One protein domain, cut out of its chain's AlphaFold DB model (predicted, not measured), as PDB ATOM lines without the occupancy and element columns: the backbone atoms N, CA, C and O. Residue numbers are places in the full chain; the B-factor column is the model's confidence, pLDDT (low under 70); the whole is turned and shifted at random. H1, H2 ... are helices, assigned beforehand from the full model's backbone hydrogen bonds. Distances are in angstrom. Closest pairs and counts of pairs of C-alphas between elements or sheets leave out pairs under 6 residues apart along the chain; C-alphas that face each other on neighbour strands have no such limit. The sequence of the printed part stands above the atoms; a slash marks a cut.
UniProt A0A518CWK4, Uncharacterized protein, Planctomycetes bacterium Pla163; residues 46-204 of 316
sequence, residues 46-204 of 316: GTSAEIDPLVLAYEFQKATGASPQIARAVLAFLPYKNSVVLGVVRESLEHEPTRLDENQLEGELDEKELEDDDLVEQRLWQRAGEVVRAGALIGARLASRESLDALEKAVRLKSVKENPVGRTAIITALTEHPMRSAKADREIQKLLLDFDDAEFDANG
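AT A GLANCE: This is residues 46 to 204 of the 316 residues of an uncharacterized protein of Planctomycetes bacterium Pla163 (UniProt A0A518CWK4). A flat slab of mostly aligned helices is built round one long helix, H6, with H2, H3, H7 and H9 packed on it; H1 and H10 lie at opposite edges of the slab, and the short H4 and H5 sit by the first part of H6. Residues 195 to 204, which include H11, stick out as a free tail. The printed part has 159 residues with eleven named helices, H1 to H11 in order, and no named strand; the class is all helix. It is compact, with a radius of gyration of the C-alphas of 17.0 A, and spans 57 by 43 by 16 A.

IN THESE COORDINATES: H1, residues 48 to 64, begins at C-alpha 48 (-58.166, 25.269, 4.429) and is 23.9 A long. H2 is residues 67 to 75, H3 83 to 93, H4 99 to 106 and H5 111 to 114. H6, residues 117 to 142, is 37.6 A long, has a kink of 30 degrees near residue 130, and ends at C-alpha 142 (-41.155, 28.678, 8.607). H7 is residues 145 to 154 and H8 158 to 161. H9, residues 164 to 176, is 18.2 A long; H10, residues 182 to 193, is 15.8 A. H11, residues 197 to 203, ends at C-alpha 203 (-11.215, 7.667, 33.999).

HOW THE PARTS SIT: H6 is the hub, touching seven helices. H3, H6, H7, H9 and H10 form an up and down bundle, each running against the one before it in the chain. H1 and H2 form a hairpin at a shallow tilt of 10 degrees, their closest C-alphas, Tyr 58 and Ala 73, 5.1 A apart. H2 touches H6, closest at C-alphas 71 and 131, 4.3 A, and runs the same way. H3 touches H6, closest at C-alphas 89 and 135, 4.5 A, opposite ways. H4 touches H6 at a steep tilt of 52 degrees, closest at C-alphas 101 and 124, 6.4 A. H5 and H6 only just touch, with 3 pairs of C-alphas within 8 A, and only at the corner. H6 and H7 form a hairpin, closest at C-alphas 139 and 147, 5.2 A. H8 touches H6, closest at C-alphas 159 and 129, 7.4 A. H9 touches H6, closest at C-alphas 166 and 129, 4.5 A. H10 only just touches H7, with 3 pairs within 8 A, closest at C-alphas 184 and 152, 5.4 A. H11 touches no helix. Every O i to N i+4 pair is within hydrogen-bond range in H2, H3, H4, H7, H9 and H10; H1 has 11 of 13, H6 21 of 22, and H11 1 of 3, with 0 of 4 O i to N i+3 pairs, while H5 and H8 are too short for an O i to N i+4 pair.

THE WHOLE: The C-alphas farthest apart, of Ala 49 and Gly 204, are 61.3 A apart. The printed part has no cut, and no link is long. Mean pLDDT of the printed part is 79.8; 32 residues are under 70, among them 178 to 204, and H11 has a mean of 31.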
ATOM      1  N   GLY A  46     -51.186  28.259   2.970       86.81
ATOM      2  CA  GLY A  46     -52.069  27.168   2.564       86.81
ATOM      3  C   GLY A  46     -53.527  27.521   2.821       86.81
ATOM      4  O   GLY A  46     -53.862  28.084   3.863       86.81
ATOM      5  N   THR A  47     -54.414  27.181   1.890       91.62
ATOM      6  CA  THR A  47     -55.862  27.317   2.103       91.62
ATOM      7  C   THR A  47     -56.393  26.176   2.975       91.62
ATOM      8  O   THR A  47     -55.809  25.094   3.003       91.62
ATOM      9  N   SER A  48     -57.538  26.354   3.647       91.06
ATOM     10  CA  SER A  48     -58.166  25.269   4.429       91.06
ATOM     11  C   SER A  48     -58.404  24.008   3.590       91.06
ATOM     12  O   SER A  48     -58.155  22.901   4.046       91.06
ATOM     13  N   ALA A  49     -58.773  24.161   2.313       91.81
ATOM     14  CA  ALA A  49     -58.963  23.029   1.403       91.81
ATOM     15  C   ALA A  49     -57.680  22.207   1.153       91.81
ATOM     16  O   ALA A  49     -57.773  21.031   0.814       91.81
ATOM     17  N   GLU A  50     -56.502  22.814   1.311       91.81
ATOM     18  CA  GLU A  50     -55.198  22.156   1.164       91.81
ATOM     19  C   GLU A  50     -54.676  21.615   2.499       91.81
ATOM     20  O   GLU A  50     -54.069  20.550   2.526       91.81
ATOM     21  N   ILE A  51     -54.925  22.330   3.600       93.00
ATOM     22  CA  ILE A  51     -54.374  22.028   4.927       93.00
ATOM     23  C   ILE A  51     -55.235  21.024   5.696       93.00
ATOM     24  O   ILE A  51     -54.687  20.100   6.293       93.00
ATOM     25  N   ASP A  52     -56.563  21.150   5.663       92.88
ATOM     26  CA  ASP A  52     -57.467  20.288   6.436       92.88
ATOM     27  C   ASP A  52     -57.279  18.791   6.111       92.88
ATOM     28  O   ASP A  52     -57.233  17.982   7.043       92.88
ATOM     29  N   PRO A  53     -57.094  18.373   4.838       94.88
ATOM     30  CA  PRO A  53     -56.791  16.976   4.527       94.88
ATOM     31  C   PRO A  53     -55.456  16.497   5.112       94.88
ATOM     32  O   PRO A  53     -55.353  15.334   5.504       94.88
ATOM     33  N   LEU A  54     -54.446  17.373   5.189       95.38
ATOM     34  CA  LEU A  54     -53.141  17.046   5.771       95.38
ATOM     35  C   LEU A  54     -53.236  16.896   7.286       95.38
ATOM     36  O   LEU A  54     -52.659  15.963   7.834       95.38
ATOM     37  N   VAL A  55     -54.014  17.755   7.950       94.06
ATOM     38  CA  VAL A  55     -54.298  17.636   9.387       94.06
ATOM     39  C   VAL A  55     -54.998  16.316   9.676       94.06
ATOM     40  O   VAL A  55     -54.557  15.572  10.542       94.06
ATOM     41  N   LEU A  56     -56.035  15.965   8.910       94.00
ATOM     42  CA  LEU A  56     -56.724  14.683   9.076       94.00
ATOM     43  C   LEU A  56     -55.788  13.487   8.862       94.00
ATOM     44  O   LEU A  56     -55.861  12.513   9.608       94.00
ATOM     45  N   ALA A  57     -54.909  13.552   7.858       93.50
ATOM     46  CA  ALA A  57     -53.921  12.507   7.615       93.50
ATOM     47  C   ALA A  57     -52.908  12.407   8.767       93.50
ATOM     48  O   ALA A  57     -52.618  11.301   9.217       93.50
ATOM     49  N   TYR A  58     -52.410  13.539   9.265       94.06
ATOM     50  CA  TYR A  58     -51.499  13.608  10.405       94.06
ATOM     51  C   TYR A  58     -52.130  13.041  11.677       94.06
ATOM     52  O   TYR A  58     -51.558  12.132  12.271       94.06
ATOM     53  N   GLU A  59     -53.338  13.477  12.033       95.00
ATOM     54  CA  GLU A  59     -54.074  12.967  13.195       95.00
ATOM     55  C   GLU A  59     -54.354  11.467  13.081       95.00
ATOM     56  O   GLU A  59     -54.235  10.729  14.058       95.00
ATOM     57  N   PHE A  60     -54.667  10.982  11.876       94.06
ATOM     58  CA  PHE A  60     -54.826   9.552  11.640       94.06
ATOM     59  C   PHE A  60     -53.518   8.790  11.885       94.06
ATOM     60  O   PHE A  60     -53.528   7.812  12.630       94.06
ATOM     61  N   GLN A  61     -52.390   9.232  11.311       93.25
ATOM     62  CA  GLN A  61     -51.101   8.563  11.539       93.25
ATOM     63  C   GLN A  61     -50.676   8.639  13.007       93.25
ATOM     64  O   GLN A  61     -50.227   7.638  13.564       93.25
ATOM     65  N   LYS A  62     -50.893   9.778  13.664       92.12
ATOM     66  CA  LYS A  62     -50.620   9.966  15.090       92.12
ATOM     67  C   LYS A  62     -51.440   9.009  15.951       92.12
ATOM     68  O   LYS A  62     -50.893   8.392  16.858       92.12
ATOM     69  N   ALA A  63     -52.715   8.809  15.619       90.38
ATOM     70  CA  ALA A  63     -53.564   7.832  16.292       90.38
ATOM     71  C   ALA A  63     -53.089   6.383  16.089       90.38
ATOM     72  O   ALA A  63     -53.324   5.547  16.962       90.38
ATOM     73  N   THR A  64     -52.418   6.067  14.973       87.00
ATOM     74  CA  THR A  64     -51.786   4.747  14.812       87.00
ATOM     75  C   THR A  64     -50.544   4.579  15.683       87.00
ATOM     76  O   THR A  64     -50.296   3.475  16.152       87.00
ATOM     77  N   GLY A  65     -49.787   5.653  15.926       84.25
ATOM     78  CA  GLY A  65     -48.560   5.644  16.726       84.25
ATOM     79  C   GLY A  65     -47.286   5.284  15.955       84.25
ATOM     80  O   GLY A  65     -46.210   5.383  16.518       84.25
ATOM     81  N   ALA A  66     -47.346   4.904  14.677       87.81
ATOM     82  CA  ALA A  66     -46.138   4.473  13.974       87.81
ATOM     83  C   ALA A  66     -45.264   5.675  13.566       87.81
ATOM     84  O   ALA A  66     -45.623   6.435  12.656       87.81
ATOM     85  N   SER A  67     -44.105   5.835  14.211       90.25
ATOM     86  CA  SER A  67     -43.227   6.999  14.026       90.25
ATOM     87  C   SER A  67     -42.823   7.249  12.560       90.25
ATOM     88  O   SER A  67     -42.923   8.394  12.110       90.25
ATOM     89  N   PRO A  68     -42.480   6.232  11.738       87.38
ATOM     90  CA  PRO A  68     -42.146   6.457  10.326       87.38
ATOM     91  C   PRO A  68     -43.297   7.060   9.501       87.38
ATOM     92  O   PRO A  68     -43.075   7.862   8.590       87.38
ATOM     93  N   GLN A  69     -44.539   6.681   9.795       90.75
ATOM     94  CA  GLN A  69     -45.731   7.173   9.108       90.75
ATOM     95  C   GLN A  69     -46.088   8.582   9.583       90.75
ATOM     96  O   GLN A  69     -46.466   9.419   8.759       90.75
ATOM     97  N   ILE A  70     -45.915   8.859  10.878       93.69
ATOM     98  CA  ILE A  70     -46.071  10.201  11.448       93.69
ATOM     99  C   ILE A  70     -45.065  11.155  10.796       93.69
ATOM    100  O   ILE A  70     -45.478  12.184  10.269       93.69
ATOM    101  N   ALA A  71     -43.782  10.787  10.714       92.12
ATOM    102  CA  ALA A  71     -42.746  11.612  10.086       92.12
ATOM    103  C   ALA A  71     -43.094  11.975   8.630       92.12
ATOM    104  O   ALA A  71     -42.988  13.133   8.223       92.12
ATOM    105  N   ARG A  72     -43.598  11.012   7.845       90.81
ATOM    106  CA  ARG A  72     -44.070  11.267   6.470       90.81
ATOM    107  C   ARG A  72     -45.266  12.215   6.420       90.81
ATOM    108  O   ARG A  72     -45.325  13.060   5.531       90.81
ATOM    109  N   ALA A  73     -46.214  12.076   7.346       93.38
ATOM    110  CA  ALA A  73     -47.365  12.970   7.426       93.38
ATOM    111  C   ALA A  73     -46.950  14.398   7.816       93.38
ATOM    112  O   ALA A  73     -47.469  15.351   7.243       93.38
ATOM    113  N   VAL A  74     -45.970  14.547   8.712       95.75
ATOM    114  CA  VAL A  74     -45.379  15.844   9.073       95.75
ATOM    115  C   VAL A  74     -44.724  16.491   7.850       95.75
ATOM    116  O   VAL A  74     -45.052  17.627   7.519       95.75
ATOM    117  N   LEU A  75     -43.883  15.763   7.107       93.31
ATOM    118  CA  LEU A  75     -43.213  16.283   5.905       93.31
ATOM    119  C   LEU A  75     -44.179  16.769   4.812       93.31
ATOM    120  O   LEU A  75     -43.805  17.614   4.000       93.31
ATOM    121  N   ALA A  76     -45.432  16.306   4.793       93.62
ATOM    122  CA  ALA A  76     -46.431  16.802   3.848       93.62
ATOM    123  C   ALA A  76     -46.786  18.290   4.064       93.62
ATOM    124  O   ALA A  76     -47.278  18.941   3.140       93.62
ATOM    125  N   PHE A  77     -46.503  18.850   5.247       93.88
ATOM    126  CA  PHE A  77     -46.695  20.272   5.546       93.88
ATOM    127  C   PHE A  77     -45.549  21.170   5.061       93.88
ATOM    128  O   PHE A  77     -45.700  22.390   5.083       93.88
ATOM    129  N   LEU A  78     -44.437  20.600   4.582       90.94
ATOM    130  CA  LEU A  78     -43.240  21.330   4.145       90.94
ATOM    131  C   LEU A  78     -43.500  22.501   3.167       90.94
ATOM    132  O   LEU A  78     -42.825  23.520   3.303       90.94
ATOM    133  N   PRO A  79     -44.453  22.422   2.212       90.88
ATOM    134  CA  PRO A  79     -44.723  23.529   1.289       90.88
ATOM    135  C   PRO A  79     -45.439  24.736   1.919       90.88
ATOM    136  O   PRO A  79     -45.603  25.764   1.255       90.88
ATOM    137  N   TYR A  80     -45.920  24.620   3.160       91.12
ATOM    138  CA  TYR A  80     -46.866  25.565   3.745       91.12
ATOM    139  C   TYR A  80     -46.302  26.307   4.957       91.12
ATOM    140  O   TYR A  80     -45.571  25.755   5.775       91.12
ATOM    141  N   LYS A  81     -46.721  27.561   5.118       86.94
ATOM    142  CA  LYS A  81     -46.598  28.335   6.356       86.94
ATOM    143  C   LYS A  81     -47.988  28.786   6.778       86.94
ATOM    144  O   LYS A  81     -48.693  29.370   5.971       86.94
ATOM    145  N   ASN A  82     -48.398  28.444   7.995       85.56
ATOM    146  CA  ASN A  82     -49.565  28.979   8.702       85.56
ATOM    147  C   ASN A  82     -49.481  28.549  10.181       85.56
ATOM    148  O   ASN A  82     -48.599  27.779  10.571       85.56
ATOM    149  N   SER A  83     -50.408  29.021  11.019       87.38
ATOM    150  CA  SER A  83     -50.410  28.698  12.454       87.38
ATOM    151  C   SER A  83     -50.625  27.213  12.762       87.38
ATOM    152  O   SER A  83     -50.167  26.744  13.800       87.38
ATOM    153  N   VAL A  84     -51.308  26.473  11.882       92.19
ATOM    154  CA  VAL A  84     -51.529  25.026  12.039       92.19
ATOM    155  C   VAL A  84     -50.216  24.273  11.847       92.19
ATOM    156  O   VAL A  84     -49.876  23.433  12.674       92.19
ATOM    157  N   VAL A  85     -49.428  24.635  10.828       92.62
ATOM    158  CA  VAL A  85     -48.104  24.043  10.571       92.62
ATOM    159  C   VAL A  85     -47.178  24.238  11.774       92.62
ATOM    160  O   VAL A  85     -46.503  23.304  12.189       92.62
ATOM    161  N   LEU A  86     -47.192  25.420  12.396       92.75
ATOM    162  CA  LEU A  86     -46.423  25.666  13.619       92.75
ATOM    163  C   LEU A  86     -46.877  24.782  14.799       92.75
ATOM    164  O   LEU A  86     -46.044  24.380  15.612       92.75
ATOM    165  N   GLY A  87     -48.175  24.481  14.900       95.25
ATOM    166  CA  GLY A  87     -48.699  23.507  15.861       95.25
ATOM    167  C   GLY A  87     -48.107  22.116  15.630       95.25
ATOM    168  O   GLY A  87     -47.518  21.547  16.546       95.25
ATOM    169  N   VAL A  88     -48.146  21.641  14.381       95.50
ATOM    170  CA  VAL A  88     -47.553  20.354  13.971       95.50
ATOM    171  C   VAL A  88     -46.053  20.303  14.270       95.50
ATOM    172  O   VAL A  88     -45.572  19.292  14.776       95.50
ATOM    173  N   VAL A  89     -45.309  21.389  14.015       95.19
ATOM    174  CA  VAL A  89     -43.881  21.482  14.365       95.19
ATOM    175  C   VAL A  89     -43.687  21.240  15.857       95.19
ATOM    176  O   VAL A  89     -42.951  20.331  16.217       95.19
ATOM    177  N   ARG A  90     -44.367  21.997  16.726       96.12
ATOM    178  CA  ARG A  90     -44.204  21.873  18.187       96.12
ATOM    179  C   ARG A  90     -44.482  20.460  18.682       96.12
ATOM    180  O   ARG A  90     -43.669  19.915  19.415       96.12
ATOM    181  N   GLU A  91     -45.581  19.868  18.229       95.88
ATOM    182  CA  GLU A  91     -45.946  18.501  18.608       95.88
ATOM    183  C   GLU A  91     -44.924  17.471  18.116       95.88
ATOM    184  O   GLU A  91     -44.596  16.535  18.836       95.88
ATOM    185  N   SER A  92     -44.372  17.661  16.916       95.62
ATOM    186  CA  SER A  92     -43.363  16.754  16.355       95.62
ATOM    187  C   SER A  92     -42.034  16.810  17.113       95.62
ATOM    188  O   SER A  92     -41.356  15.794  17.223       95.62
ATOM    189  N   LEU A  93     -41.654  17.976  17.650       94.81
ATOM    190  CA  LEU A  93     -40.426  18.132  18.442       94.81
ATOM    191  C   LEU A  93     -40.516  17.435  19.809       94.81
ATOM    192  O   LEU A  93     -39.493  17.041  20.364       94.81
ATOM    193  N   GLU A  94     -41.726  17.257  20.336       95.25
ATOM    194  CA  GLU A  94     -42.009  16.555  21.595       95.25
ATOM    195  C   GLU A  94     -42.236  15.043  21.402       95.25
ATOM    196  O   GLU A  94     -42.572  14.349  22.357       95.25
ATOM    197  N   HIS A  95     -42.066  14.520  20.182       94.62
ATOM    198  CA  HIS A  95     -42.382  13.126  19.873       94.62
ATOM    199  C   HIS A  95     -41.394  12.147  20.523       94.62
ATOM    200  O   HIS A  95     -40.177  12.265  20.370       94.62
ATOM    201  N   GLU A  96     -41.939  11.145  21.208       93.69
ATOM    202  CA  GLU A  96     -41.206  10.066  21.874       93.69
ATOM    203  C   GLU A  96     -41.582   8.706  21.259       93.69
ATOM    204  O   GLU A  96     -42.621   8.598  20.594       93.69
ATOM    205  N   PRO A  97     -40.757   7.658  21.456       89.88
ATOM    206  CA  PRO A  97     -41.082   6.316  20.994       89.88
ATOM    207  C   PRO A  97     -42.446   5.851  21.502       89.88
ATOM    208  O   PRO A  97     -42.831   6.101  22.647       89.88
ATOM    209  N   THR A  98     -43.189   5.159  20.645       91.38
ATOM    210  CA  THR A  98     -44.500   4.620  20.999       91.38
ATOM    211  C   THR A  98     -44.451   3.107  21.172       91.38
ATOM    212  O   THR A  98     -43.597   2.415  20.624       91.38
ATOM    213  N   ARG A  99     -45.486   2.558  21.811       90.06
ATOM    214  CA  ARG A  99     -45.694   1.106  21.877       90.06
ATOM    215  C   ARG A  99     -45.796   0.439  20.498       90.06
ATOM    216  O   ARG A  99     -45.518  -0.747  20.361       90.06
ATOM    217  N   LEU A 100     -46.253   1.156  19.466       90.06
ATOM    218  CA  LEU A 100     -46.280   0.580  18.122       90.06
ATOM    219  C   LEU A 100     -44.875   0.508  17.516       90.06
ATOM    220  O   LEU A 100     -44.612  -0.421  16.758       90.06
ATOM    221  N   ASP A 101     -43.980   1.436  17.864       88.94
ATOM    222  CA  ASP A 101     -42.577   1.356  17.458       88.94
ATOM    223  C   ASP A 101     -41.896   0.133  18.088       88.94
ATOM    224  O   ASP A 101     -41.211  -0.589  17.369       88.94
ATOM    225  N   GLU A 102     -42.175  -0.156  19.364       89.00
ATOM    226  CA  GLU A 102     -41.733  -1.381  20.062       89.00
ATOM    227  C   GLU A 102     -42.221  -2.643  19.344       89.00
ATOM    228  O   GLU A 102     -41.415  -3.456  18.897       89.00
ATOM    229  N   ASN A 103     -43.536  -2.768  19.124       90.19
ATOM    230  CA  ASN A 103     -44.115  -3.941  18.459       90.19
ATOM    231  C   ASN A 103     -43.579  -4.142  17.027       90.19
ATOM    232  O   ASN A 103     -43.509  -5.266  16.535       90.19
ATOM    233  N   GLN A 104     -43.285  -3.054  16.307       87.62
ATOM    234  CA  GLN A 104     -42.697  -3.143  14.968       87.62
ATOM    235  C   GLN A 104     -41.243  -3.599  15.031       87.62
ATOM    236  O   GLN A 104     -40.830  -4.390  14.188       87.62
ATOM    237  N   LEU A 105     -40.492  -3.129  16.027       87.25
ATOM    238  CA  LEU A 105     -39.106  -3.518  16.233       87.25
ATOM    239  C   LEU A 105     -38.978  -5.011  16.570       87.25
ATOM    240  O   LEU A 105     -38.143  -5.688  15.980       87.25
ATOM    241  N   GLU A 106     -39.867  -5.541  17.416       88.31
ATOM    242  CA  GLU A 106     -39.968  -6.982  17.716       88.31
ATOM    243  C   GLU A 106     -40.189  -7.844  16.461       88.31
ATOM    244  O   GLU A 106     -39.794  -9.006  16.418       88.31
ATOM    245  N   GLY A 107     -40.836  -7.290  15.430       87.50
ATOM    246  CA  GLY A 107     -41.041  -7.967  14.150       87.50
ATOM    247  C   GLY A 107     -39.879  -7.830  13.160       87.50
ATOM    248  O   GLY A 107     -39.892  -8.507  12.129       87.50
ATOM    249  N   GLU A 108     -38.919  -6.943  13.427       86.31
ATOM    250  CA  GLU A 108     -37.796  -6.620  12.537       86.31
ATOM    251  C   GLU A 108     -36.456  -7.171  13.026       86.31
ATOM    252  O   GLU A 108     -35.629  -7.541  12.191       86.31
ATOM    253  N   LEU A 109     -36.247  -7.211  14.342       84.25
ATOM    254  CA  LEU A 109     -35.030  -7.715  14.975       84.25
ATOM    255  C   LEU A 109     -35.122  -9.220  15.231       84.25
ATOM    256  O   LEU A 109     -36.207  -9.769  15.443       84.25
ATOM    257  N   ASP A 110     -33.976  -9.898  15.212       90.62
ATOM    258  CA  ASP A 110     -33.910 -11.291  15.652       90.62
ATOM    259  C   ASP A 110     -33.866 -11.416  17.189       90.62
ATOM    260  O   ASP A 110     -33.693 -10.440  17.915       90.62
ATOM    261  N   GLU A 111     -34.056 -12.634  17.708       87.31
ATOM    262  CA  GLU A 111     -34.125 -12.892  19.157       87.31
ATOM    263  C   GLU A 111     -32.857 -12.441  19.898       87.31
ATOM    264  O   GLU A 111     -32.941 -11.993  21.035       87.31
ATOM    265  N   LYS A 112     -31.690 -12.493  19.245       87.38
ATOM    266  CA  LYS A 112     -30.418 -12.089  19.847       87.38
ATOM    267  C   LYS A 112     -30.260 -10.568  19.864       87.38
ATOM    268  O   LYS A 112     -29.678 -10.030  20.798       87.38
ATOM    269  N   GLU A 113     -30.748  -9.882  18.836       82.12
ATOM    270  CA  GLU A 113     -30.797  -8.419  18.785       82.12
ATOM    271  C   GLU A 113     -31.824  -7.845  19.774       82.12
ATOM    272  O   GLU A 113     -31.601  -6.767  20.311       82.12
ATOM    273  N   LEU A 114     -32.919  -8.561  20.049       86.56
ATOM    274  CA  LEU A 114     -33.916  -8.162  21.052       86.56
ATOM    275  C   LEU A 114     -33.436  -8.325  22.500       86.56
ATOM    276  O   LEU A 114     -33.995  -7.694  23.390       86.56
ATOM    277  N   GLU A 115     -32.424  -9.161  22.743       88.88
ATOM    278  CA  GLU A 115     -31.760  -9.282  24.049       88.88
ATOM    279  C   GLU A 115     -30.784  -8.123  24.332       88.88
ATOM    280  O   GLU A 115     -30.312  -7.984  25.462       88.88
ATOM    281  N   ASP A 116     -30.459  -7.309  23.323       88.75
ATOM    282  CA  ASP A 116     -29.597  -6.133  23.445       88.75
ATOM    283  C   ASP A 116     -30.452  -4.883  23.722       88.75
ATOM    284  O   ASP A 116     -30.916  -4.198  22.805       88.75
ATOM    285  N   ASP A 117     -30.679  -4.609  25.011       83.94
ATOM    286  CA  ASP A 117     -31.489  -3.478  25.487       83.94
ATOM    287  C   ASP A 117     -30.997  -2.129  24.917       83.94
ATOM    288  O   ASP A 117     -31.816  -1.282  24.544       83.94
ATOM    289  N   ASP A 118     -29.677  -1.948  24.773       78.56
ATOM    290  CA  ASP A 118     -29.070  -0.715  24.255       78.56
ATOM    291  C   ASP A 118     -29.374  -0.537  22.758       78.56
ATOM    292  O   ASP A 118     -29.733   0.559  22.305       78.56
ATOM    293  N   LEU A 119     -29.276  -1.614  21.968       76.50
ATOM    294  CA  LEU A 119     -29.641  -1.608  20.548       76.50
ATOM    295  C   LEU A 119     -31.135  -1.316  20.359       76.50
ATOM    296  O   LEU A 119     -31.508  -0.523  19.486       76.50
ATOM    297  N   VAL A 120     -31.994  -1.948  21.159       79.75
ATOM    298  CA  VAL A 120     -33.448  -1.753  21.112       79.75
ATOM    299  C   VAL A 120     -33.801  -0.300  21.421       79.75
ATOM    300  O   VAL A 120     -34.495   0.347  20.625       79.75
ATOM    301  N   GLU A 121     -33.274   0.245  22.516       80.12
ATOM    302  CA  GLU A 121     -33.474   1.641  22.902       80.12
ATOM    303  C   GLU A 121     -32.974   2.599  21.809       80.12
ATOM    304  O   GLU A 121     -33.705   3.506  21.388       80.12
ATOM    305  N   GLN A 122     -31.785   2.356  21.249       77.94
ATOM    306  CA  GLN A 122     -31.238   3.164  20.157       77.94
ATOM    307  C   GLN A 122     -32.161   3.181  18.930       77.94
ATOM    308  O   GLN A 122     -32.380   4.237  18.327       77.94
ATOM    309  N   ARG A 123     -32.717   2.030  18.532       77.62
ATOM    310  CA  ARG A 123     -33.606   1.926  17.361       77.62
ATOM    311  C   ARG A 123     -34.956   2.595  17.592       77.62
ATOM    312  O   ARG A 123     -35.484   3.224  16.668       77.62
ATOM    313  N   LEU A 124     -35.505   2.489  18.799       83.94
ATOM    314  CA  LEU A 124     -36.728   3.187  19.194       83.94
ATOM    315  C   LEU A 124     -36.539   4.701  19.112       83.94
ATOM    316  O   LEU A 124     -37.326   5.393  18.456       83.94
ATOM    317  N   TRP A 125     -35.450   5.210  19.684       83.81
ATOM    318  CA  TRP A 125     -35.119   6.628  19.600       83.81
ATOM    319  C   TRP A 125     -34.813   7.074  18.174       83.81
ATOM    320  O   TRP A 125     -35.272   8.141  17.771       83.81
ATOM    321  N   GLN A 126     -34.151   6.253  17.356       81.56
ATOM    322  CA  GLN A 126     -33.944   6.555  15.938       81.56
ATOM    323  C   GLN A 126     -35.281   6.771  15.211       81.56
ATOM    324  O   GLN A 126     -35.434   7.751  14.481       81.56
ATOM    325  N   ARG A 127     -36.273   5.901  15.442       84.75
ATOM    326  CA  ARG A 127     -37.616   6.011  14.848       84.75
ATOM    327  C   ARG A 127     -38.348   7.270  15.301       84.75
ATOM    328  O   ARG A 127     -38.867   7.997  14.457       84.75
ATOM    329  N   ALA A 128     -38.362   7.553  16.600       87.88
ATOM    330  CA  ALA A 128     -38.958   8.782  17.122       87.88
ATOM    331  C   ALA A 128     -38.227  10.036  16.603       87.88
ATOM    332  O   ALA A 128     -38.850  11.047  16.275       87.88
ATOM    333  N   GLY A 129     -36.906   9.941  16.441       85.62
ATOM    334  CA  GLY A 129     -36.042  11.011  15.949       85.62
ATOM    335  C   GLY A 129     -36.344  11.427  14.518       85.62
ATOM    336  O   GLY A 129     -36.156  12.588  14.171       85.62
ATOM    337  N   GLU A 130     -36.895  10.531  13.702       87.06
ATOM    338  CA  GLU A 130     -37.376  10.864  12.360       87.06
ATOM    339  C   GLU A 130     -38.565  11.835  12.377       87.06
ATOM    340  O   GLU A 130     -38.667  12.710  11.513       87.06
ATOM    341  N   VAL A 131     -39.440  11.736  13.383       94.00
ATOM    342  CA  VAL A 131     -40.553  12.678  13.575       94.00
ATOM    343  C   VAL A 131     -40.020  14.038  14.018       94.00
ATOM    344  O   VAL A 131     -40.381  15.061  13.430       94.00
ATOM    345  N   VAL A 132     -39.094  14.043  14.984       92.31
ATOM    346  CA  VAL A 132     -38.401  15.259  15.437       92.31
ATOM    347  C   VAL A 132     -37.689  15.932  14.264       92.31
ATOM    348  O   VAL A 132     -37.831  17.137  14.068       92.31
ATOM    349  N   ARG A 133     -36.991  15.159  13.426       87.88
ATOM    350  CA  ARG A 133     -36.288  15.650  12.236       87.88
ATOM    351  C   ARG A 133     -37.227  16.296  11.227       87.88
ATOM    352  O   ARG A 133     -36.932  17.384  10.733       87.88
ATOM    353  N   ALA A 134     -38.368  15.666  10.951       90.94
ATOM    354  CA  ALA A 134     -39.391  16.236  10.080       90.94
ATOM    355  C   ALA A 134     -39.934  17.569  10.629       90.94
ATOM    356  O   ALA A 134     -40.044  18.545   9.882       90.94
ATOM    357  N   GLY A 135     -40.216  17.635  11.934       94.75
ATOM    358  CA  GLY A 135     -40.655  18.861  12.604       94.75
ATOM    359  C   GLY A 135     -39.600  19.969  12.563       94.75
ATOM    360  O   GLY A 135     -39.921  21.114  12.241       94.75
ATOM    361  N   ALA A 136     -38.338  19.626  12.828       90.06
ATOM    362  CA  ALA A 136     -37.213  20.556  12.839       90.06
ATOM    363  C   ALA A 136     -36.990  21.203  11.463       90.06
ATOM    364  O   ALA A 136     -36.898  22.428  11.368       90.06
ATOM    365  N   LEU A 137     -37.013  20.402  10.391       87.75
ATOM    366  CA  LEU A 137     -36.882  20.878   9.008       87.75
ATOM    367  C   LEU A 137     -37.956  21.915   8.647       87.75
ATOM    368  O   LEU A 137     -37.669  22.961   8.063       87.75
ATOM    369  N   ILE A 138     -39.212  21.638   9.004       90.50
ATOM    370  CA  ILE A 138     -40.319  22.570   8.763       90.50
ATOM    371  C   ILE A 138     -40.144  23.819   9.629       90.50
ATOM    372  O   ILE A 138     -40.307  24.934   9.134       90.50
ATOM    373  N   GLY A 139     -39.759  23.651  10.897       89.69
ATOM    374  CA  GLY A 139     -39.471  24.745  11.823       89.69
ATOM    375  C   GLY A 139     -38.429  25.729  11.284       89.69
ATOM    376  O   GLY A 139     -38.660  26.938  11.343       89.69
ATOM    377  N   ALA A 140     -37.334  25.233  10.701       85.38
ATOM    378  CA  ALA A 140     -36.314  26.057  10.048       85.38
ATOM    379  C   ALA A 140     -36.902  26.878   8.888       85.38
ATOM    380  O   ALA A 140     -36.723  28.097   8.811       85.38
ATOM    381  N   ARG A 141     -37.690  26.222   8.027       84.81
ATOM    382  CA  ARG A 141     -38.289  26.838   6.833       84.81
ATOM    383  C   ARG A 141     -39.388  27.852   7.119       84.81
ATOM    384  O   ARG A 141     -39.564  28.777   6.326       84.81
ATOM    385  N   LEU A 142     -40.120  27.712   8.225       86.50
ATOM    386  CA  LEU A 142     -41.155  28.678   8.607       86.50
ATOM    387  C   LEU A 142     -40.590  30.090   8.808       86.50
ATOM    388  O   LEU A 142     -41.336  31.054   8.624       86.50
ATOM    389  N   ALA A 143     -39.299  30.216   9.147       81.69
ATOM    390  CA  ALA A 143     -38.590  31.492   9.212       81.69
ATOM    391  C   ALA A 143     -39.289  32.544  10.099       81.69
ATOM    392  O   ALA A 143     -39.252  33.744   9.818       81.69
ATOM    393  N   SER A 144     -39.957  32.094  11.163       84.56
ATOM    394  CA  SER A 144     -40.750  32.926  12.070       84.56
ATOM    395  C   SER A 144     -40.119  32.981  13.459       84.56
ATOM    396  O   SER A 144     -39.347  32.105  13.856       84.56
ATOM    397  N   ARG A 145     -40.464  33.998  14.253       84.56
ATOM    398  CA  ARG A 145     -39.951  34.090  15.627       84.56
ATOM    399  C   ARG A 145     -40.487  32.952  16.494       84.56
ATOM    400  O   ARG A 145     -39.807  32.478  17.398       84.56
ATOM    401  N   GLU A 146     -41.710  32.529  16.219       91.12
ATOM    402  CA  GLU A 146     -42.405  31.475  16.934       91.12
ATOM    403  C   GLU A 146     -41.866  30.082  16.596       91.12
ATOM    404  O   GLU A 146     -41.870  29.219  17.476       91.12
ATOM    405  N   SER A 147     -41.399  29.860  15.360       91.50
ATOM    406  CA  SER A 147     -40.698  28.628  14.976       91.50
ATOM    407  C   SER A 147     -39.300  28.571  15.583       91.50
ATOM    408  O   SER A 147     -38.932  27.537  16.133       91.50
ATOM    409  N   LEU A 148     -38.568  29.689  15.598       84.19
ATOM    410  CA  LEU A 148     -37.284  29.793  16.296       84.19
ATOM    411  C   LEU A 148     -37.418  29.497  17.799       84.19
ATOM    412  O   LEU A 148     -36.675  28.680  18.331       84.19
ATOM    413  N   ASP A 149     -38.393  30.102  18.487       89.19
ATOM    414  CA  ASP A 149     -38.627  29.841  19.919       89.19
ATOM    415  C   ASP A 149     -39.022  28.379  20.190       89.19
ATOM    416  O   ASP A 149     -38.644  27.822  21.222       89.19
ATOM    417  N   ALA A 150     -39.750  27.736  19.269       93.25
ATOM    418  CA  ALA A 150     -40.061  26.312  19.372       93.25
ATOM    419  C   ALA A 150     -38.791  25.448  19.279       93.25
ATOM    420  O   ALA A 150     -38.576  24.600  20.144       93.25
ATOM    421  N   LEU A 151     -37.926  25.706  18.294       88.56
ATOM    422  CA  LEU A 151     -36.653  24.996  18.126       88.56
ATOM    423  C   LEU A 151     -35.704  25.222  19.318       88.56
ATOM    424  O   LEU A 151     -35.115  24.274  19.830       88.56
ATOM    425  N   GLU A 152     -35.608  26.454  19.827       84.06
ATOM    426  CA  GLU A 152     -34.790  26.778  21.008       84.06
ATOM    427  C   GLU A 152     -35.241  26.027  22.263       84.06
ATOM    428  O   GLU A 152     -34.422  25.644  23.098       84.06
ATOM    429  N   LYS A 153     -36.554  25.857  22.441       89.81
ATOM    430  CA  LYS A 153     -37.102  25.088  23.563       89.81
ATOM    431  C   LYS A 153     -36.868  23.595  23.374       89.81
ATOM    432  O   LYS A 153     -36.610  22.911  24.365       89.81
ATOM    433  N   ALA A 154     -36.915  23.120  22.131       89.75
ATOM    434  CA  ALA A 154     -36.772  21.710  21.807       89.75
ATOM    435  C   ALA A 154     -35.416  21.129  22.217       89.75
ATOM    436  O   ALA A 154     -35.368  19.994  22.669       89.75
ATOM    437  N   VAL A 155     -34.347  21.933  22.199       80.06
ATOM    438  CA  VAL A 155     -33.015  21.571  22.729       80.06
ATOM    439  C   VAL A 155     -33.081  20.930  24.128       80.06
ATOM    440  O   VAL A 155     -32.281  20.062  24.470       80.06
ATOM    441  N   ARG A 156     -34.044  21.342  24.958       82.38
ATOM    442  CA  ARG A 156     -34.170  20.871  26.344       82.38
ATOM    443  C   ARG A 156     -35.087  19.666  26.508       82.38
ATOM    444  O   ARG A 156     -35.180  19.154  27.623       82.38
ATOM    445  N   LEU A 157     -35.783  19.259  25.452       84.50
ATOM    446  CA  LEU A 157     -36.717  18.145  25.500       84.50
ATOM    447  C   LEU A 157     -35.963  16.824  25.598       84.50
ATOM    448  O   LEU A 157     -34.893  16.647  25.013       84.50
ATOM    449  N   LYS A 158     -36.564  15.880  26.320       80.56
ATOM    450  CA  LYS A 158     -36.067  14.509  26.442       80.56
ATOM    451  C   LYS A 158     -35.882  13.864  25.063       80.56
ATOM    452  O   LYS A 158     -34.812  13.339  24.779       80.56
ATOM    453  N   SER A 159     -36.866  14.063  24.181       76.88
ATOM    454  CA  SER A 159     -36.885  13.637  22.774       76.88
ATOM    455  C   SER A 159     -35.702  14.104  21.922       76.88
ATOM    456  O   SER A 159     -35.488  13.564  20.839       76.88
ATOM    457  N   VAL A 160     -34.944  15.099  22.386       76.19
ATOM    458  CA  VAL A 160     -33.755  15.649  21.720       76.19
ATOM    459  C   VAL A 160     -32.488  15.307  22.504       76.19
ATOM    460  O   VAL A 160     -31.458  14.995  21.913       76.19
ATOM    461  N   LYS A 161     -32.546  15.323  23.839       75.75
ATOM    462  CA  LYS A 161     -31.401  14.984  24.693       75.75
ATOM    463  C   LYS A 161     -31.008  13.515  24.602       75.75
ATOM    464  O   LYS A 161     -29.820  13.233  24.522       75.75
ATOM    465  N   GLU A 162     -31.971  12.607  24.582       72.31
ATOM    466  CA  GLU A 162     -31.726  11.156  24.581       72.31
ATOM    467  C   GLU A 162     -31.652  10.578  23.159       72.31
ATOM    468  O   GLU A 162     -31.451   9.386  22.966       72.31
ATOM    469  N   ASN A 163     -31.785  11.432  22.140       72.69
ATOM    470  CA  ASN A 163     -31.933  11.018  20.754       72.69
ATOM    471  C   ASN A 163     -30.914  11.707  19.832       72.69
ATOM    472  O   ASN A 163     -31.123  12.864  19.454       72.69
ATOM    473  N   PRO A 164     -29.868  10.996  19.383       68.25
ATOM    474  CA  PRO A 164     -28.856  11.543  18.477       68.25
ATOM    475  C   PRO A 164     -29.428  12.129  17.174       68.25
ATOM    476  O   PRO A 164     -29.004  13.185  16.695       68.25
ATOM    477  N   VAL A 165     -30.453  11.481  16.603       72.12
ATOM    478  CA  VAL A 165     -31.102  11.940  15.363       72.12
ATOM    479  C   VAL A 165     -31.877  13.231  15.610       72.12
ATOM    480  O   VAL A 165     -31.739  14.193  14.850       72.12
ATOM    481  N   GLY A 166     -32.656  13.273  16.695       72.94
ATOM    482  CA  GLY A 166     -33.393  14.468  17.109       72.94
ATOM    483  C   GLY A 166     -32.459  15.641  17.415       72.94
ATOM    484  O   GLY A 166     -32.690  16.756  16.945       72.94
ATOM    485  N   ARG A 167     -31.356  15.378  18.125       72.56
ATOM    486  CA  ARG A 167     -30.302  16.351  18.441       72.56
ATOM    487  C   ARG A 167     -29.680  16.957  17.190       72.56
ATOM    488  O   ARG A 167     -29.693  18.179  17.038       72.56
ATOM    489  N   THR A 168     -29.206  16.113  16.274       68.62
ATOM    490  CA  THR A 168     -28.608  16.541  14.998       68.62
ATOM    491  C   THR A 168     -29.577  17.410  14.203       68.62
ATOM    492  O   THR A 168     -29.201  18.458  13.669       68.62
ATOM    493  N   ALA A 169     -30.847  17.004  14.150       75.31
ATOM    494  CA  ALA A 169     -31.863  17.730  13.408       75.31
ATOM    495  C   ALA A 169     -32.188  19.097  14.020       75.31
ATOM    496  O   ALA A 169     -32.331  20.064  13.275       75.31
ATOM    497  N   ILE A 170     -32.276  19.209  15.350       80.94
ATOM    498  CA  ILE A 170     -32.499  20.495  16.027       80.94
ATOM    499  C   ILE A 170     -31.326  21.445  15.817       80.94
ATOM    500  O   ILE A 170     -31.557  22.613  15.510       80.94
ATOM    501  N   ILE A 171     -30.088  20.956  15.945       69.56
ATOM    502  CA  ILE A 171     -28.892  21.767  15.691       69.56
ATOM    503  C   ILE A 171     -28.936  22.287  14.253       69.56
ATOM    504  O   ILE A 171     -28.901  23.494  14.054       69.56
ATOM    505  N   THR A 172     -29.137  21.395  13.277       68.81
ATOM    506  CA  THR A 172     -29.245  21.754  11.853       68.81
ATOM    507  C   THR A 172     -30.369  22.761  11.601       68.81
ATOM    508  O   THR A 172     -30.172  23.761  10.922       68.81
ATOM    509  N   ALA A 173     -31.545  22.557  12.189       75.38
ATOM    510  CA  ALA A 173     -32.672  23.459  11.995       75.38
ATOM    511  C   ALA A 173     -32.436  24.846  12.602       75.38
ATOM    512  O   ALA A 173     -32.850  25.843  12.019       75.38
ATOM    513  N   LEU A 174     -31.783  24.926  13.764       70.06
ATOM    514  CA  LEU A 174     -31.396  26.200  14.369       70.06
ATOM    515  C   LEU A 174     -30.282  26.896  13.575       70.06
ATOM    516  O   LEU A 174     -30.308  28.121  13.485       70.06
ATOM    517  N   THR A 175     -29.355  26.137  12.979       63.12
ATOM    518  CA  THR A 175     -28.359  26.637  12.016       63.12
ATOM    519  C   THR A 175     -29.020  27.317  10.832       63.12
ATOM    520  O   THR A 175     -28.702  28.453  10.497       63.12
ATOM    521  N   GLU A 176     -29.916  26.585  10.177       70.12
ATOM    522  CA  GLU A 176     -30.522  26.968   8.905       70.12
ATOM    523  C   GLU A 176     -31.637  28.003   9.094       70.12
ATOM    524  O   GLU A 176     -32.143  28.577   8.127       70.12
ATOM    525  N   HIS A 177     -32.040  28.264  10.342       70.94
ATOM    526  CA  HIS A 177     -33.078  29.236  10.624       70.94
ATOM    527  C   HIS A 177     -32.588  30.653  10.258       70.94
ATOM    528  O   HIS A 177     -31.604  31.144  10.813       70.94
ATOM    529  N   PRO A 178     -33.305  31.408   9.403       63.66
ATOM    530  CA  PRO A 178     -32.824  32.697   8.887       63.66
ATOM    531  C   PRO A 178     -32.767  33.818   9.939       63.66
ATOM    532  O   PRO A 178     -32.227  34.898   9.692       63.66
ATOM    533  N   MET A 179     -33.353  33.594  11.117       60.34
ATOM    534  CA  MET A 179     -33.317  34.532  12.241       60.34
ATOM    535  C   MET A 179     -32.224  34.134  13.232       60.34
ATOM    536  O   MET A 179     -32.292  33.051  13.804       60.34
ATOM    537  N   ARG A 180     -31.277  35.045  13.499       54.41
ATOM    538  CA  ARG A 180     -30.222  34.840  14.507       54.41
ATOM    539  C   ARG A 180     -30.798  34.777  15.922       54.41
ATOM    540  O   ARG A 180     -31.679  35.576  16.256       54.41
ATOM    541  N   SER A 181     -30.216  33.948  16.787       56.91
ATOM    542  CA  SER A 181     -30.520  33.967  18.216       56.91
ATOM    543  C   SER A 181     -29.334  33.574  19.084       56.91
ATOM    544  O   SER A 181     -29.032  32.401  19.239       56.91
ATOM    545  N   ALA A 182     -28.781  34.542  19.818       50.69
ATOM    546  CA  ALA A 182     -27.759  34.279  20.835       50.69
ATOM    547  C   ALA A 182     -28.209  33.267  21.911       50.69
ATOM    548  O   ALA A 182     -27.384  32.703  22.630       50.69
ATOM    549  N   LYS A 183     -29.524  33.063  22.073       58.47
ATOM    550  CA  LYS A 183     -30.075  32.024  22.944       58.47
ATOM    551  C   LYS A 183     -29.975  30.651  22.279       58.47
ATOM    552  O   LYS A 183     -29.516  29.738  22.951       58.47
ATOM    553  N   ALA A 184     -30.337  30.521  21.002       53.22
ATOM    554  CA  ALA A 184     -30.107  29.298  20.232       53.22
ATOM    555  C   ALA A 184     -28.619  28.931  20.215       53.22
ATOM    556  O   ALA A 184     -28.279  27.802  20.545       53.22
ATOM    557  N   ASP A 185     -27.743  29.905  19.966       49.94
ATOM    558  CA  ASP A 185     -26.294  29.702  19.917       49.94
ATOM    559  C   ASP A 185     -25.747  29.133  21.232       49.94
ATOM    560  O   ASP A 185     -24.977  28.176  21.237       49.94
ATOM    561  N   ARG A 186     -26.205  29.658  22.375       54.56
ATOM    562  CA  ARG A 186     -25.835  29.127  23.697       54.56
ATOM    563  C   ARG A 186     -26.393  27.739  23.962       54.56
ATOM    564  O   ARG A 186     -25.761  26.971  24.674       54.56
ATOM    565  N   GLU A 187     -27.596  27.436  23.494       61.09
ATOM    566  CA  GLU A 187     -28.214  26.128  23.728       61.09
ATOM    567  C   GLU A 187     -27.602  25.055  22.815       61.09
ATOM    568  O   GLU A 187     -27.379  23.945  23.279       61.09
ATOM    569  N   ILE A 188     -27.214  25.400  21.584       55.88
ATOM    570  CA  ILE A 188     -26.395  24.545  20.710       55.88
ATOM    571  C   ILE A 188     -25.019  24.347  21.326       55.88
ATOM    572  O   ILE A 188     -24.583  23.215  21.468       55.88
ATOM    573  N   GLN A 189     -24.372  25.423  21.779       50.56
ATOM    574  CA  GLN A 189     -23.100  25.322  22.484       50.56
ATOM    575  C   GLN A 189     -23.216  24.406  23.709       50.56
ATOM    576  O   GLN A 189     -22.340  23.587  23.911       50.56
ATOM    577  N   LYS A 190     -24.294  24.479  24.496       54.03
ATOM    578  CA  LYS A 190     -24.523  23.540  25.606       54.03
ATOM    579  C   LYS A 190     -24.811  22.121  25.144       54.03
ATOM    580  O   LYS A 190     -24.322  21.219  25.779       54.03
ATOM    581  N   LEU A 191     -25.559  21.886  24.069       54.44
ATOM    582  CA  LEU A 191     -25.726  20.523  23.539       54.44
ATOM    583  C   LEU A 191     -24.401  19.928  23.064       54.44
ATOM    584  O   LEU A 191     -24.187  18.727  23.180       54.44
ATOM    585  N   LEU A 192     -23.534  20.782  22.526       50.72
ATOM    586  CA  LEU A 192     -22.192  20.428  22.096       50.72
ATOM    587  C   LEU A 192     -21.187  20.392  23.248       50.72
ATOM    588  O   LEU A 192     -20.118  19.859  23.029       50.72
ATOM    589  N   LEU A 193     -21.474  20.974  24.420       44.22
ATOM    590  CA  LEU A 193     -20.574  21.049  25.584       44.22
ATOM    591  C   LEU A 193     -21.106  20.334  26.837       44.22
ATOM    592  O   LEU A 193     -20.342  20.167  27.772       44.22
ATOM    593  N   ASP A 194     -22.339  19.814  26.843       44.25
ATOM    594  CA  ASP A 194     -22.835  18.741  27.736       44.25
ATOM    595  C   ASP A 194     -22.120  17.406  27.379       44.25
ATOM    596  O   ASP A 194     -22.666  16.312  27.522       44.25
ATOM    597  N   PHE A 195     -20.875  17.487  26.885       38.34
ATOM    598  CA  PHE A 195     -19.858  16.482  27.128       38.34
ATOM    599  C   PHE A 195     -19.754  16.365  28.647       38.34
ATOM    600  O   PHE A 195     -19.474  17.340  29.334       38.34
ATOM    601  N   ASP A 196     -20.074  15.196  29.180       35.06
ATOM    602  CA  ASP A 196     -20.145  14.992  30.618       35.06
ATOM    603  C   ASP A 196     -18.740  15.148  31.242       35.06
ATOM    604  O   ASP A 196     -17.914  14.232  31.194       35.06
ATOM    605  N   ASP A 197     -18.459  16.321  31.827       32.19
ATOM    606  CA  ASP A 197     -17.236  16.637  32.590       32.19
ATOM    607  C   ASP A 197     -16.945  15.568  33.666       32.19
ATOM    608  O   ASP A 197     -15.794  15.330  34.042       32.19
ATOM    609  N   ALA A 198     -17.981  14.877  34.159       31.11
ATOM    610  CA  ALA A 198     -17.858  13.858  35.197       31.11
ATOM    611  C   ALA A 198     -17.293  12.512  34.699       31.11
ATOM    612  O   ALA A 198     -16.634  11.814  35.475       31.11
ATOM    613  N   GLU A 199     -17.497  12.137  33.430       34.88
ATOM    614  CA  GLU A 199     -16.904  10.916  32.855       34.88
ATOM    615  C   GLU A 199     -15.464  11.135  32.371       34.88
ATOM    616  O   GLU A 199     -14.654  10.200  32.384       34.88
ATOM    617  N   PHE A 200     -15.127  12.369  31.986       30.30
ATOM    618  CA  PHE A 200     -13.822  12.725  31.429       30.30
ATOM    619  C   PHE A 200     -12.714  12.761  32.498       30.30
ATOM    620  O   PHE A 200     -11.632  12.199  32.296       30.30
ATOM    621  N   ASP A 201     -13.004  13.325  33.675       31.69
ATOM    622  CA  ASP A 201     -12.043  13.439  34.783       31.69
ATOM    623  C   ASP A 201     -11.852  12.130  35.572       31.69
ATOM    624  O   ASP A 201     -10.776  11.877  36.123       31.69
ATOM    625  N   ALA A 202     -12.871  11.266  35.632       31.12
ATOM    626  CA  ALA A 202     -12.844  10.080  36.492       31.12
ATOM    627  C   ALA A 202     -11.971   8.936  35.951       31.12
ATOM    628  O   ALA A 202     -11.477   8.119  36.733       31.12
ATOM    629  N   ASN A 203     -11.765   8.866  34.631       27.77
ATOM    630  CA  ASN A 203     -11.215   7.667  33.999       27.77
ATOM    631  C   ASN A 203      -9.878   7.857  33.269       27.77
ATOM    632  O   ASN A 203      -9.317   6.858  32.824       27.77
ATOM    633  N   GLY A 204      -9.324   9.074  33.168       30.64
ATOM    634  CA  GLY A 204      -7.996   9.294  32.567       30.64
ATOM    635  C   GLY A 204      -7.819   8.561  31.230       30.64
ATOM    636  O   GLY A 204      -6.833   7.843  31.030       30.64
TER     637      GLY A 204